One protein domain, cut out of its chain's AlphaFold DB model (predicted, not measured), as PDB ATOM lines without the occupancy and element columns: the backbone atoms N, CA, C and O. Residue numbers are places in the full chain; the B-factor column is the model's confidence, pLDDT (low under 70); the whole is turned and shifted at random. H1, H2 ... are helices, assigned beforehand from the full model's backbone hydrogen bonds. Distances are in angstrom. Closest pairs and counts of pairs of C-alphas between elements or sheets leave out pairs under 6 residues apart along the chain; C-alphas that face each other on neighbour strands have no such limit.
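This is residues 624 to 647 and 664 to 732 of the 1170 residues of the protein "Mono/diheme cytochrome c family protein" of Povalibacter uvarum (UniProt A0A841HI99). Look for a core of three helices: H6 and H1 pack on each other, running opposite ways, and the shorter H5 packs where H1 ends and H6 begins. The short helices H2, H3 and H4 touch no helix, though H2 is near H1, H3 is close to both H1 and H6 without clearly touching them, and H4 is near H6, and residues 664 to 681 form a long stretch without a named element. The printed part has 93 residues, 52 of them in six named helices, H1 to H6 in order; the class is all helix, with no named strand. The whole is compact, with a radius of gyration of the C-alphas of 12.9 A, and spans 40 by 29 by 24 A.

Start at H6, residues 719 to 731, which through its residues 719 to 723 touches H1, residues 624 to 635, at a steep tilt of 40 degrees; their closest C-alphas, Val 631 and Pro 719, are 5.4 A apart. H5, residues 704 to 711, touches H6 only at the corner, the closest C-alphas being Tyr 710 and Pro 719, 5.1 A. H3, residues 682 to 687, is close to H6 but not clearly touching, C-alphas 686 and 727 being 7.2 A apart. Every O i to N i+4 pair is within hydrogen-bond range in H3, H5 and H6; in H1, 6 of 8 are.

Find C-alpha 624 at (4.482, 30.187, -11.451), where H1 begins its 15.2 A. H2 is residues 637 to 642 and H4 residues 691 to 697. H6 runs 17.8 A to C-alpha 731 at (12.414, 21.176, -4.017).

Residues 648 to 663 are not printed, and C-alphas 647 and 664 stand 24.0 A apart. Confidence is low, for instance, in residues 664 to 677.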
ATOM      1  N   ALA A 624       3.569  29.845 -10.363       90.31
ATOM      2  CA  ALA A 624       4.482  30.187 -11.451       90.31
ATOM      3  C   ALA A 624       4.267  31.626 -11.947       90.31
ATOM      4  O   ALA A 624       5.224  32.397 -12.045       90.31
ATOM      5  N   GLN A 625       3.008  32.039 -12.144       92.75
ATOM      6  CA  GLN A 625       2.680  33.423 -12.510       92.75
ATOM      7  C   GLN A 625       3.101  34.423 -11.426       92.75
ATOM      8  O   GLN A 625       3.595  35.508 -11.742       92.75
ATOM      9  N   ASN A 626       2.933  34.074 -10.147       92.31
ATOM     10  CA  ASN A 626       3.359  34.924  -9.039       92.31
ATOM     11  C   ASN A 626       4.888  35.069  -8.976       92.31
ATOM     12  O   ASN A 626       5.386  36.178  -8.770       92.31
ATOM     13  N   ILE A 627       5.631  33.981  -9.209       93.38
ATOM     14  CA  ILE A 627       7.097  33.999  -9.306       93.38
ATOM     15  C   ILE A 627       7.551  34.833 -10.496       93.38
ATOM     16  O   ILE A 627       8.454  35.657 -10.350       93.38
ATOM     17  N   TYR A 628       6.895  34.701 -11.650       92.94
ATOM     18  CA  TYR A 628       7.209  35.546 -12.793       92.94
ATOM     19  C   TYR A 628       7.050  37.027 -12.448       92.94
ATOM     20  O   TYR A 628       7.984  37.798 -12.628       92.94
ATOM     21  N   ARG A 629       5.896  37.436 -11.911       90.31
ATOM     22  CA  ARG A 629       5.597  38.854 -11.653       90.31
ATOM     23  C   ARG A 629       6.450  39.462 -10.540       90.31
ATOM     24  O   ARG A 629       6.912  40.587 -10.690       90.31
ATOM     25  N   THR A 630       6.642  38.729  -9.445       88.56
ATOM     26  CA  THR A 630       7.254  39.255  -8.211       88.56
ATOM     27  C   THR A 630       8.771  39.084  -8.181       88.56
ATOM     28  O   THR A 630       9.462  39.815  -7.482       88.56
ATOM     29  N   VAL A 631       9.303  38.100  -8.912       89.81
ATOM     30  CA  VAL A 631      10.731  37.765  -8.892       89.81
ATOM     31  C   VAL A 631      11.335  37.966 -10.273       89.81
ATOM     32  O   VAL A 631      12.166  38.850 -10.463       89.81
ATOM     33  N   PHE A 632      10.912  37.169 -11.252       89.94
ATOM     34  CA  PHE A 632      11.636  37.086 -12.515       89.94
ATOM     35  C   PHE A 632      11.540  38.379 -13.335       89.94
ATOM     36  O   PHE A 632      12.564  38.930 -13.720       89.94
ATOM     37  N   ALA A 633      10.334  38.899 -13.569       89.88
ATOM     38  CA  ALA A 633      10.069  40.039 -14.445       89.88
ATOM     39  C   ALA A 633      10.812  41.315 -14.025       89.88
ATOM     40  O   ALA A 633      11.354  42.003 -14.886       89.88
ATOM     41  N   GLN A 634      10.859  41.590 -12.718       85.81
ATOM     42  CA  GLN A 634      11.439  42.811 -12.149       85.81
ATOM     43  C   GLN A 634      12.940  42.686 -11.859       85.81
ATOM     44  O   GLN A 634      13.657  43.681 -11.927       85.81
ATOM     45  N   HIS A 635      13.434  41.482 -11.535       85.94
ATOM     46  CA  HIS A 635      14.798  41.316 -11.015       85.94
ATOM     47  C   HIS A 635      15.732  40.479 -11.894       85.94
ATOM     48  O   HIS A 635      16.945  40.555 -11.724       85.94
ATOM     49  N   CYS A 636      15.208  39.681 -12.826       84.88
ATOM     50  CA  CYS A 636      16.001  38.700 -13.577       84.88
ATOM     51  C   CYS A 636      15.850  38.868 -15.097       84.88
ATOM     52  O   CYS A 636      16.831  38.814 -15.841       84.88
ATOM     53  N   ARG A 637      14.618  39.098 -15.559       87.50
ATOM     54  CA  ARG A 637      14.171  38.995 -16.952       87.50
ATOM     55  C   ARG A 637      15.087  39.713 -17.928       87.50
ATOM     56  O   ARG A 637      15.538  39.088 -18.875       87.50
ATOM     57  N   MET A 638      15.413  40.981 -17.677       84.81
ATOM     58  CA  MET A 638      16.190  41.768 -18.636       84.81
ATOM     59  C   MET A 638      17.584  41.176 -18.888       84.81
ATOM     60  O   MET A 638      17.983  40.993 -20.034       84.81
ATOM     61  N   CYS A 639      18.292  40.784 -17.824       81.06
ATOM     62  CA  CYS A 639      19.605  40.155 -17.950       81.06
ATOM     63  C   CYS A 639      19.507  38.782 -18.626       81.06
ATOM     64  O   CYS A 639      20.308  38.478 -19.503       81.06
ATOM     65  N   HIS A 640      18.534  37.957 -18.235       82.25
ATOM     66  CA  HIS A 640      18.379  36.593 -18.753       82.25
ATOM     67  C   HIS A 640      17.808  36.532 -20.180       82.25
ATOM     68  O   HIS A 640      17.929  35.502 -20.836       82.25
ATOM     69  N   VAL A 641      17.233  37.633 -20.668       84.06
ATOM     70  CA  VAL A 641      16.809  37.818 -22.063       84.06
ATOM     71  C   VAL A 641      17.943  38.388 -22.922       84.06
ATOM     72  O   VAL A 641      18.081  38.003 -24.077       84.06
ATOM     73  N   ALA A 642      18.782  39.274 -22.373       80.19
ATOM     74  CA  ALA A 642      19.894  39.879 -23.110       80.19
ATOM     75  C   ALA A 642      21.144  38.977 -23.196       80.19
ATOM     76  O   ALA A 642      21.823  38.947 -24.225       80.19
ATOM     77  N   HIS A 643      21.455  38.225 -22.132       76.31
ATOM     78  CA  HIS A 643      22.636  37.352 -22.030       76.31
ATOM     79  C   HIS A 643      22.336  35.904 -22.421       76.31
ATOM     80  O   HIS A 643      22.529  34.977 -21.634       76.31
ATOM     81  N   VAL A 644      21.880  35.704 -23.655       71.31
ATOM     82  CA  VAL A 644      21.749  34.361 -24.233       71.31
ATOM     83  C   VAL A 644      23.147  33.829 -24.605       71.31
ATOM     84  O   VAL A 644      23.881  34.537 -25.304       71.31
ATOM     85  N   PRO A 645      23.553  32.624 -24.147       60.16
ATOM     86  CA  PRO A 645      24.867  32.056 -24.437       60.16
ATOM     87  C   PRO A 645      25.195  32.029 -25.928       60.16
ATOM     88  O   PRO A 645      24.360  31.692 -26.767       60.16
ATOM     89  N   ASN A 646      26.452  32.329 -26.253       51.12
ATOM     90  CA  ASN A 646      26.977  32.111 -27.591       51.12
ATOM     91  C   ASN A 646      27.064  30.594 -27.816       51.12
ATOM     92  O   ASN A 646      27.902  29.938 -27.200       51.12
ATOM     93  N   VAL A 647      26.192  30.027 -28.652       49.72
ATOM     94  CA  VAL A 647      26.290  28.627 -29.093       49.72
ATOM     95  C   VAL A 647      27.518  28.476 -29.994       49.72
ATOM     96  O   VAL A 647      27.425  28.446 -31.219       49.72
ATOM     97  N   PRO A 664      10.368  17.318 -13.959       44.91
ATOM     98  CA  PRO A 664      11.556  18.006 -13.457       44.91
ATOM     99  C   PRO A 664      12.745  17.043 -13.378       44.91
ATOM    100  O   PRO A 664      13.030  16.426 -12.354       44.91
ATOM    101  N   ARG A 665      13.443  16.874 -14.498       38.22
ATOM    102  CA  ARG A 665      14.755  16.259 -14.571       38.22
ATOM    103  C   ARG A 665      15.722  17.405 -14.369       38.22
ATOM    104  O   ARG A 665      15.997  18.164 -15.289       38.22
ATOM    105  N   ILE A 666      16.237  17.481 -13.151       43.50
ATOM    106  CA  ILE A 666      17.270  18.405 -12.653       43.50
ATOM    107  C   ILE A 666      18.552  18.422 -13.535       43.50
ATOM    108  O   ILE A 666      19.477  19.180 -13.284       43.50
ATOM    109  N   THR A 667      18.649  17.601 -14.587       36.94
ATOM    110  CA  THR A 667      19.929  17.144 -15.139       36.94
ATOM    111  C   THR A 667      20.218  17.496 -16.602       36.94
ATOM    112  O   THR A 667      21.138  16.896 -17.144       36.94
ATOM    113  N   GLN A 668      19.495  18.398 -17.287       38.91
ATOM    114  CA  GLN A 668      19.806  18.619 -18.720       38.91
ATOM    115  C   GLN A 668      19.820  20.055 -19.259       38.91
ATOM    116  O   GLN A 668      20.216  20.240 -20.405       38.91
ATOM    117  N   TYR A 669      19.499  21.077 -18.462       37.97
ATOM    118  CA  TYR A 669      19.757  22.466 -18.863       37.97
ATOM    119  C   TYR A 669      20.933  23.024 -18.047       37.97
ATOM    120  O   TYR A 669      20.801  23.291 -16.855       37.97
ATOM    121  N   GLY A 670      22.105  23.153 -18.681       47.47
ATOM    122  CA  GLY A 670      23.227  23.949 -18.167       47.47
ATOM    123  C   GLY A 670      24.067  23.369 -17.020       47.47
ATOM    124  O   GLY A 670      24.779  24.141 -16.387       47.47
ATOM    125  N   SER A 671      24.053  22.055 -16.751       37.03
ATOM    126  CA  SER A 671      24.832  21.471 -15.634       37.03
ATOM    127  C   SER A 671      26.344  21.738 -15.707       37.03
ATOM    128  O   SER A 671      27.006  21.708 -14.678       37.03
ATOM    129  N   ASN A 672      26.874  22.036 -16.901       37.81
ATOM    130  CA  ASN A 672      28.309  22.202 -17.145       37.81
ATOM    131  C   ASN A 672      28.671  23.586 -17.710       37.81
ATOM    132  O   ASN A 672      29.791  23.785 -18.171       37.81
ATOM    133  N   SER A 673      27.737  24.543 -17.732       40.31
ATOM    134  CA  SER A 673      28.014  25.887 -18.241       40.31
ATOM    135  C   SER A 673      28.202  26.847 -17.066       40.31
ATOM    136  O   SER A 673      27.211  27.271 -16.475       40.31
ATOM    137  N   PRO A 674      29.442  27.257 -16.732       40.94
ATOM    138  CA  PRO A 674      29.700  28.242 -15.677       40.94
ATOM    139  C   PRO A 674      29.166  29.657 -16.005       40.94
ATOM    140  O   PRO A 674      29.392  30.589 -15.235       40.94
ATOM    141  N   GLY A 675      28.489  29.838 -17.150       50.12
ATOM    142  CA  GLY A 675      27.973  31.108 -17.670       50.12
ATOM    143  C   GLY A 675      26.493  31.391 -17.362       50.12
ATOM    144  O   GLY A 675      25.784  30.595 -16.750       50.12
ATOM    145  N   GLN A 676      26.024  32.567 -17.793       59.31
ATOM    146  CA  GLN A 676      24.635  33.022 -17.639       59.31
ATOM    147  C   GLN A 676      23.671  32.119 -18.427       59.31
ATOM    148  O   GLN A 676      23.895  31.857 -19.603       59.31
ATOM    149  N   ILE A 677      22.600  31.649 -17.781       66.94
ATOM    150  CA  ILE A 677      21.590  30.760 -18.376       66.94
ATOM    151  C   ILE A 677      20.415  31.609 -18.847       66.94
ATOM    152  O   ILE A 677      19.898  32.402 -18.072       66.94
ATOM    153  N   ALA A 678      19.965  31.446 -20.082       74.81
ATOM    154  CA  ALA A 678      18.734  32.073 -20.548       74.81
ATOM    155  C   ALA A 678      17.517  31.197 -20.193       74.81
ATOM    156  O   ALA A 678      17.576  29.975 -20.328       74.81
ATOM    157  N   PHE A 679      16.439  31.824 -19.711       82.25
ATOM    158  CA  PHE A 679      15.234  31.145 -19.222       82.25
ATOM    159  C   PHE A 679      14.020  31.524 -20.071       82.25
ATOM    160  O   PHE A 679      13.517  32.644 -19.963       82.25
ATOM    161  N   GLY A 680      13.530  30.587 -20.880       82.69
ATOM    162  CA  GLY A 680      12.292  30.738 -21.645       82.69
ATOM    163  C   GLY A 680      11.032  30.409 -20.852       82.69
ATOM    164  O   GLY A 680       9.964  30.913 -21.179       82.69
ATOM    165  N   CYS A 681      11.132  29.623 -19.777       85.19
ATOM    166  CA  CYS A 681       9.958  29.175 -19.026       85.19
ATOM    167  C   CYS A 681      10.209  28.945 -17.539       85.19
ATOM    168  O   CYS A 681      11.349  28.857 -17.073       85.19
ATOM    169  N   TYR A 682       9.108  28.794 -16.801       88.25
ATOM    170  CA  TYR A 682       9.133  28.557 -15.360       88.25
ATOM    171  C   TYR A 682       9.904  27.278 -14.984       88.25
ATOM    172  O   TYR A 682      10.739  27.325 -14.080       88.25
ATOM    173  N   ASP A 683       9.687  26.168 -15.701       83.06
ATOM    174  CA  ASP A 683      10.321  24.878 -15.390       83.06
ATOM    175  C   ASP A 683      11.849  24.950 -15.476       83.06
ATOM    176  O   ASP A 683      12.543  24.457 -14.590       83.06
ATOM    177  N   GLN A 684      12.385  25.620 -16.501       81.06
ATOM    178  CA  GLN A 684      13.827  25.842 -16.635       81.06
ATOM    179  C   GLN A 684      14.385  26.674 -15.476       81.06
ATOM    180  O   GLN A 684      15.466  26.372 -14.975       81.06
ATOM    181  N   PHE A 685      13.655  27.706 -15.041       84.31
ATOM    182  CA  PHE A 685      14.085  28.574 -13.947       84.31
ATOM    183  C   PHE A 685      14.176  27.809 -12.624       84.31
ATOM    184  O   PHE A 685      15.217  27.841 -11.972       84.31
ATOM    185  N   VAL A 686      13.134  27.067 -12.237       81.94
ATOM    186  CA  VAL A 686      13.133  26.333 -10.958       81.94
ATOM    187  C   VAL A 686      13.981  25.059 -10.977       81.94
ATOM    188  O   VAL A 686      14.433  24.625  -9.918       81.94
ATOM    189  N   ALA A 687      14.221  24.466 -12.152       75.88
ATOM    190  CA  ALA A 687      15.066  23.279 -12.310       75.88
ATOM    191  C   ALA A 687      16.554  23.600 -12.540       75.88
ATOM    192  O   ALA A 687      17.362  22.675 -12.630       75.88
ATOM    193  N   ALA A 688      16.933  24.878 -12.634       75.62
ATOM    194  CA  ALA A 688      18.320  25.281 -12.825       75.62
ATOM    195  C   ALA A 688      19.201  24.790 -11.662       75.62
ATOM    196  O   ALA A 688      19.118  25.295 -10.539       75.62
ATOM    197  N   GLY A 689      20.075  23.817 -11.941       66.69
ATOM    198  CA  GLY A 689      20.887  23.141 -10.921       66.69
ATOM    199  C   GLY A 689      21.798  24.079 -10.121       66.69
ATOM    200  O   GLY A 689      22.109  23.805  -8.964       66.69
ATOM    201  N   ASN A 690      22.174  25.223 -10.698       69.12
ATOM    202  CA  ASN A 690      22.992  26.237 -10.042       69.12
ATOM    203  C   ASN A 690      22.183  27.377  -9.391       69.12
ATOM    204  O   ASN A 690      22.797  28.165  -8.672       69.12
ATOM    205  N   LEU A 691      20.856  27.484  -9.567       75.88
ATOM    206  CA  LEU A 691      20.068  28.624  -9.062       75.88
ATOM    207  C   LEU A 691      20.233  28.805  -7.552       75.88
ATOM    208  O   LEU A 691      20.519  29.903  -7.082       75.88
ATOM    209  N   ILE A 692      20.140  27.715  -6.788       74.38
ATOM    210  CA  ILE A 692      20.319  27.766  -5.332       74.38
ATOM    211  C   ILE A 692      21.739  28.222  -4.971       74.38
ATOM    212  O   ILE A 692      21.903  29.087  -4.115       74.38
ATOM    213  N   SER A 693      22.761  27.698  -5.657       70.50
ATOM    214  CA  SER A 693      24.151  28.119  -5.430       70.50
ATOM    215  C   SER A 693      24.367  29.597  -5.770       70.50
ATOM    216  O   SER A 693      25.111  30.288  -5.088       70.50
ATOM    217  N   VAL A 694      23.702  30.118  -6.806       72.75
ATOM    218  CA  VAL A 694      23.765  31.529  -7.212       72.75
ATOM    219  C   VAL A 694      23.108  32.424  -6.160       72.75
ATOM    220  O   VAL A 694      23.696  33.440  -5.786       72.75
ATOM    221  N   LEU A 695      21.951  32.017  -5.626       72.25
ATOM    222  CA  LEU A 695      21.280  32.717  -4.527       72.25
ATOM    223  C   LEU A 695      22.137  32.728  -3.259       72.25
ATOM    224  O   LEU A 695      22.287  33.776  -2.645       72.25
ATOM    225  N   GLN A 696      22.745  31.597  -2.893       70.88
ATOM    226  CA  GLN A 696      23.611  31.490  -1.711       70.88
ATOM    227  C   GLN A 696      24.923  32.277  -1.857       70.88
ATOM    228  O   GLN A 696      25.467  32.747  -0.859       70.88
ATOM    229  N   ARG A 697      25.419  32.448  -3.089       69.44
ATOM    230  CA  ARG A 697      26.623  33.230  -3.411       69.44
ATOM    231  C   ARG A 697      26.380  34.740  -3.480       69.44
ATOM    232  O   ARG A 697      27.340  35.501  -3.411       69.44
ATOM    233  N   GLY A 698      25.128  35.188  -3.610       69.56
ATOM    234  CA  GLY A 698      24.797  36.617  -3.700       69.56
ATOM    235  C   GLY A 698      25.276  37.285  -4.986       69.56
ATOM    236  O   GLY A 698      25.499  38.488  -5.014       69.56
ATOM    237  N   VAL A 699      25.456  36.510  -6.055       64.19
ATOM    238  CA  VAL A 699      26.021  36.996  -7.329       64.19
ATOM    239  C   VAL A 699      24.956  37.422  -8.343       64.19
ATOM    240  O   VAL A 699      25.284  37.705  -9.485       64.19
ATOM    241  N   MET A 700      23.674  37.437  -7.961       68.06
ATOM    242  CA  MET A 700      22.567  37.944  -8.780       68.06
ATOM    243  C   MET A 700      21.469  38.550  -7.894       68.06
ATOM    244  O   MET A 700      21.247  38.034  -6.793       68.06
ATOM    245  N   PRO A 701      20.725  39.568  -8.378       69.44
ATOM    246  CA  PRO A 701      20.830  40.225  -9.695       69.44
ATOM    247  C   PRO A 701      22.074  41.111  -9.903       69.44
ATOM    248  O   PRO A 701      22.528  41.779  -8.979       69.44
ATOM    249  N   ASN A 702      22.580  41.179 -11.142       67.19
ATOM    250  CA  ASN A 702      23.771  41.957 -11.541       67.19
ATOM    251  C   ASN A 702      23.498  43.467 -11.716       67.19
ATOM    252  O   ASN A 702      23.985  44.085 -12.654       67.19
ATOM    253  N   ALA A 703      22.716  44.064 -10.821       72.25
ATOM    254  CA  ALA A 703      22.496  45.506 -10.744       72.25
ATOM    255  C   ALA A 703      22.216  45.881  -9.287       72.25
ATOM    256  O   ALA A 703      21.446  45.201  -8.601       72.25
ATOM    257  N   ARG A 704      22.864  46.941  -8.787       73.25
ATOM    258  CA  ARG A 704      22.869  47.232  -7.348       73.25
ATOM    259  C   ARG A 704      21.476  47.525  -6.811       73.25
ATOM    260  O   ARG A 704      21.066  46.883  -5.848       73.25
ATOM    261  N   LEU A 705      20.744  48.442  -7.441       77.19
ATOM    262  CA  LEU A 705      19.405  48.807  -6.984       77.19
ATOM    263  C   LEU A 705      18.459  47.601  -7.018       77.19
ATOM    264  O   LEU A 705      17.679  47.379  -6.093       77.19
ATOM    265  N   THR A 706      18.566  46.781  -8.061       81.00
ATOM    266  CA  THR A 706      17.782  45.554  -8.246       81.00
ATOM    267  C   THR A 706      18.054  44.539  -7.150       81.00
ATOM    268  O   THR A 706      17.124  43.910  -6.655       81.00
ATOM    269  N   MET A 707      19.316  44.396  -6.754       79.00
ATOM    270  CA  MET A 707      19.773  43.501  -5.697       79.00
ATOM    271  C   MET A 707      19.442  44.033  -4.300       79.00
ATOM    272  O   MET A 707      19.091  43.256  -3.414       79.00
ATOM    273  N   ASP A 708      19.487  45.348  -4.087       78.00
ATOM    274  CA  ASP A 708      18.967  45.965  -2.868       78.00
ATOM    275  C   ASP A 708      17.476  45.647  -2.719       78.00
ATOM    276  O   ASP A 708      17.076  45.077  -1.708       78.00
ATOM    277  N   ARG A 709      16.679  45.878  -3.765       81.44
ATOM    278  CA  ARG A 709      15.225  45.637  -3.768       81.44
ATOM    279  C   ARG A 709      14.833  44.165  -3.731       81.44
ATOM    280  O   ARG A 709      13.781  43.820  -3.202       81.44
ATOM    281  N   TYR A 710      15.663  43.291  -4.291       84.19
ATOM    282  CA  TYR A 710      15.423  41.851  -4.270       84.19
ATOM    283  C   TYR A 710      15.487  41.298  -2.836       84.19
ATOM    284  O   TYR A 710      14.663  40.467  -2.450       84.19
ATOM    285  N   TRP A 711      16.424  41.796  -2.022       80.31
ATOM    286  CA  TRP A 711      16.629  41.329  -0.646       80.31
ATOM    287  C   TRP A 711      15.924  42.184   0.412       80.31
ATOM    288  O   TRP A 711      15.513  41.649   1.442       80.31
ATOM    289  N   VAL A 712      15.752  43.483   0.162       77.75
ATOM    290  CA  VAL A 712      15.137  44.450   1.079       77.75
ATOM    291  C   VAL A 712      13.829  44.957   0.476       77.75
ATOM    292  O   VAL A 712      13.825  45.637  -0.547       77.75
ATOM    293  N   SER A 713      12.704  44.644   1.119       70.62
ATOM    294  CA  SER A 713      11.395  45.185   0.745       70.62
ATOM    295  C   SER A 713      11.114  46.513   1.456       70.62
ATOM    296  O   SER A 713      11.447  46.695   2.628       70.62
ATOM    297  N   GLY A 714      10.442  47.435   0.755       58.09
ATOM    298  CA  GLY A 714       9.862  48.642   1.363       58.09
ATOM    299  C   GLY A 714       8.595  48.355   2.185       58.09
ATOM    300  O   GLY A 714       8.271  49.097   3.106       58.09
ATOM    301  N   SER A 715       7.892  47.256   1.881       59.09
ATOM    302  CA  SER A 715       6.730  46.737   2.618       59.09
ATOM    303  C   SER A 715       6.467  45.274   2.235       59.09
ATOM    304  O   SER A 715       6.594  44.937   1.060       59.09
ATOM    305  N   GLY A 716       6.047  44.421   3.178       75.50
ATOM    306  CA  GLY A 716       5.731  43.008   2.906       75.50
ATOM    307  C   GLY A 716       6.959  42.101   2.742       75.50
ATOM    308  O   GLY A 716       8.073  42.476   3.111       75.50
ATOM    309  N   ASP A 717       6.753  40.892   2.217       85.25
ATOM    310  CA  ASP A 717       7.831  39.926   1.970       85.25
ATOM    311  C   ASP A 717       8.734  40.386   0.816       85.25
ATOM    312  O   ASP A 717       8.253  40.877  -0.203       85.25
ATOM    313  N   SER A 718      10.052  40.221   0.963       86.12
ATOM    314  CA  SER A 718      10.991  40.524  -0.120       86.12
ATOM    315  C   SER A 718      10.885  39.505  -1.262       86.12
ATOM    316  O   SER A 718      10.560  38.340  -1.013       86.12
ATOM    317  N   PRO A 719      11.209  39.885  -2.509       88.94
ATOM    318  CA  PRO A 719      11.294  38.945  -3.628       88.94
ATOM    319  C   PRO A 719      12.187  37.727  -3.333       88.94
ATOM    320  O   PRO A 719      11.840  36.602  -3.696       88.94
ATOM    321  N   ALA A 720      13.286  37.921  -2.594       86.56
ATOM    322  CA  ALA A 720      14.129  36.834  -2.098       86.56
ATOM    323  C   ALA A 720      13.363  35.862  -1.190       86.56
ATOM    324  O   ALA A 720      13.495  34.648  -1.334       86.56
ATOM    325  N   LYS A 721      12.518  36.373  -0.286       88.56
ATOM    326  CA  LYS A 721      11.665  35.545   0.576       88.56
ATOM    327  C   LYS A 721      10.632  34.771  -0.229       88.56
ATOM    328  O   LYS A 721      10.437  33.580   0.023       88.56
ATOM    329  N   VAL A 722       9.993  35.433  -1.194       92.19
ATOM    330  CA  VAL A 722       9.004  34.815  -2.085       92.19
ATOM    331  C   VAL A 722       9.645  33.659  -2.852       92.19
ATOM    332  O   VAL A 722       9.108  32.551  -2.834       92.19
ATOM    333  N   LEU A 723      10.828  33.870  -3.444       90.94
ATOM    334  CA  LEU A 723      11.545  32.812  -4.156       90.94
ATOM    335  C   LEU A 723      12.008  31.690  -3.221       90.94
ATOM    336  O   LEU A 723      11.804  30.523  -3.538       90.94
ATOM    337  N   ALA A 724      12.609  32.015  -2.075       88.38
ATOM    338  CA  ALA A 724      13.112  31.019  -1.129       88.38
ATOM    339  C   ALA A 724      11.990  30.117  -0.591       88.38
ATOM    340  O   ALA A 724      12.144  28.897  -0.556       88.38
ATOM    341  N   THR A 725      10.840  30.706  -0.248       91.31
ATOM    342  CA  THR A 725       9.640  29.974   0.192       91.31
ATOM    343  C   THR A 725       9.118  29.060  -0.911       91.31
ATOM    344  O   THR A 725       8.792  27.897  -0.667       91.31
ATOM    345  N   HIS A 726       9.077  29.571  -2.141       91.06
ATOM    346  CA  HIS A 726       8.639  28.807  -3.299       91.06
ATOM    347  C   HIS A 726       9.569  27.629  -3.602       91.06
ATOM    348  O   HIS A 726       9.099  26.497  -3.696       91.06
ATOM    349  N   LEU A 727      10.884  27.858  -3.662       88.25
ATOM    350  CA  LEU A 727      11.889  26.812  -3.879       88.25
ATOM    351  C   LEU A 727      11.838  25.747  -2.783       88.25
ATOM    352  O   LEU A 727      11.801  24.562  -3.094       88.25
ATOM    353  N   GLN A 728      11.731  26.140  -1.512       87.81
ATOM    354  CA  GLN A 728      11.530  25.197  -0.412       87.81
ATOM    355  C   GLN A 728      10.291  24.312  -0.630       87.81
ATOM    356  O   GLN A 728      10.354  23.108  -0.379       87.81
ATOM    357  N   SER A 729       9.191  24.876  -1.145       88.38
ATOM    358  CA  SER A 729       7.963  24.120  -1.413       88.38
ATOM    359  C   SER A 729       8.087  23.127  -2.577       88.38
ATOM    360  O   SER A 729       7.549  22.025  -2.481       88.38
ATOM    361  N   VAL A 730       8.817  23.476  -3.645       85.94
ATOM    362  CA  VAL A 730       8.922  22.637  -4.856       85.94
ATOM    363  C   VAL A 730      10.130  21.696  -4.851       85.94
ATOM    364  O   VAL A 730      10.087  20.660  -5.509       85.94
ATOM    365  N   THR A 731      11.194  22.005  -4.099       82.12
ATOM    366  CA  THR A 731      12.414  21.176  -4.017       82.12
ATOM    367  C   THR A 731      12.573  20.441  -2.683       82.12
ATOM    368  O   THR A 731      13.473  19.613  -2.554       82.12
ATOM    369  N   GLY A 732      11.778  20.770  -1.657       83.31
ATOM    370  CA  GLY A 732      11.881  20.181  -0.314       83.31
ATOM    371  C   GLY A 732      13.110  20.612   0.503       83.31
ATOM    372  O   GLY A 732      13.401  20.007   1.533       83.31
TER     373      GLY A 732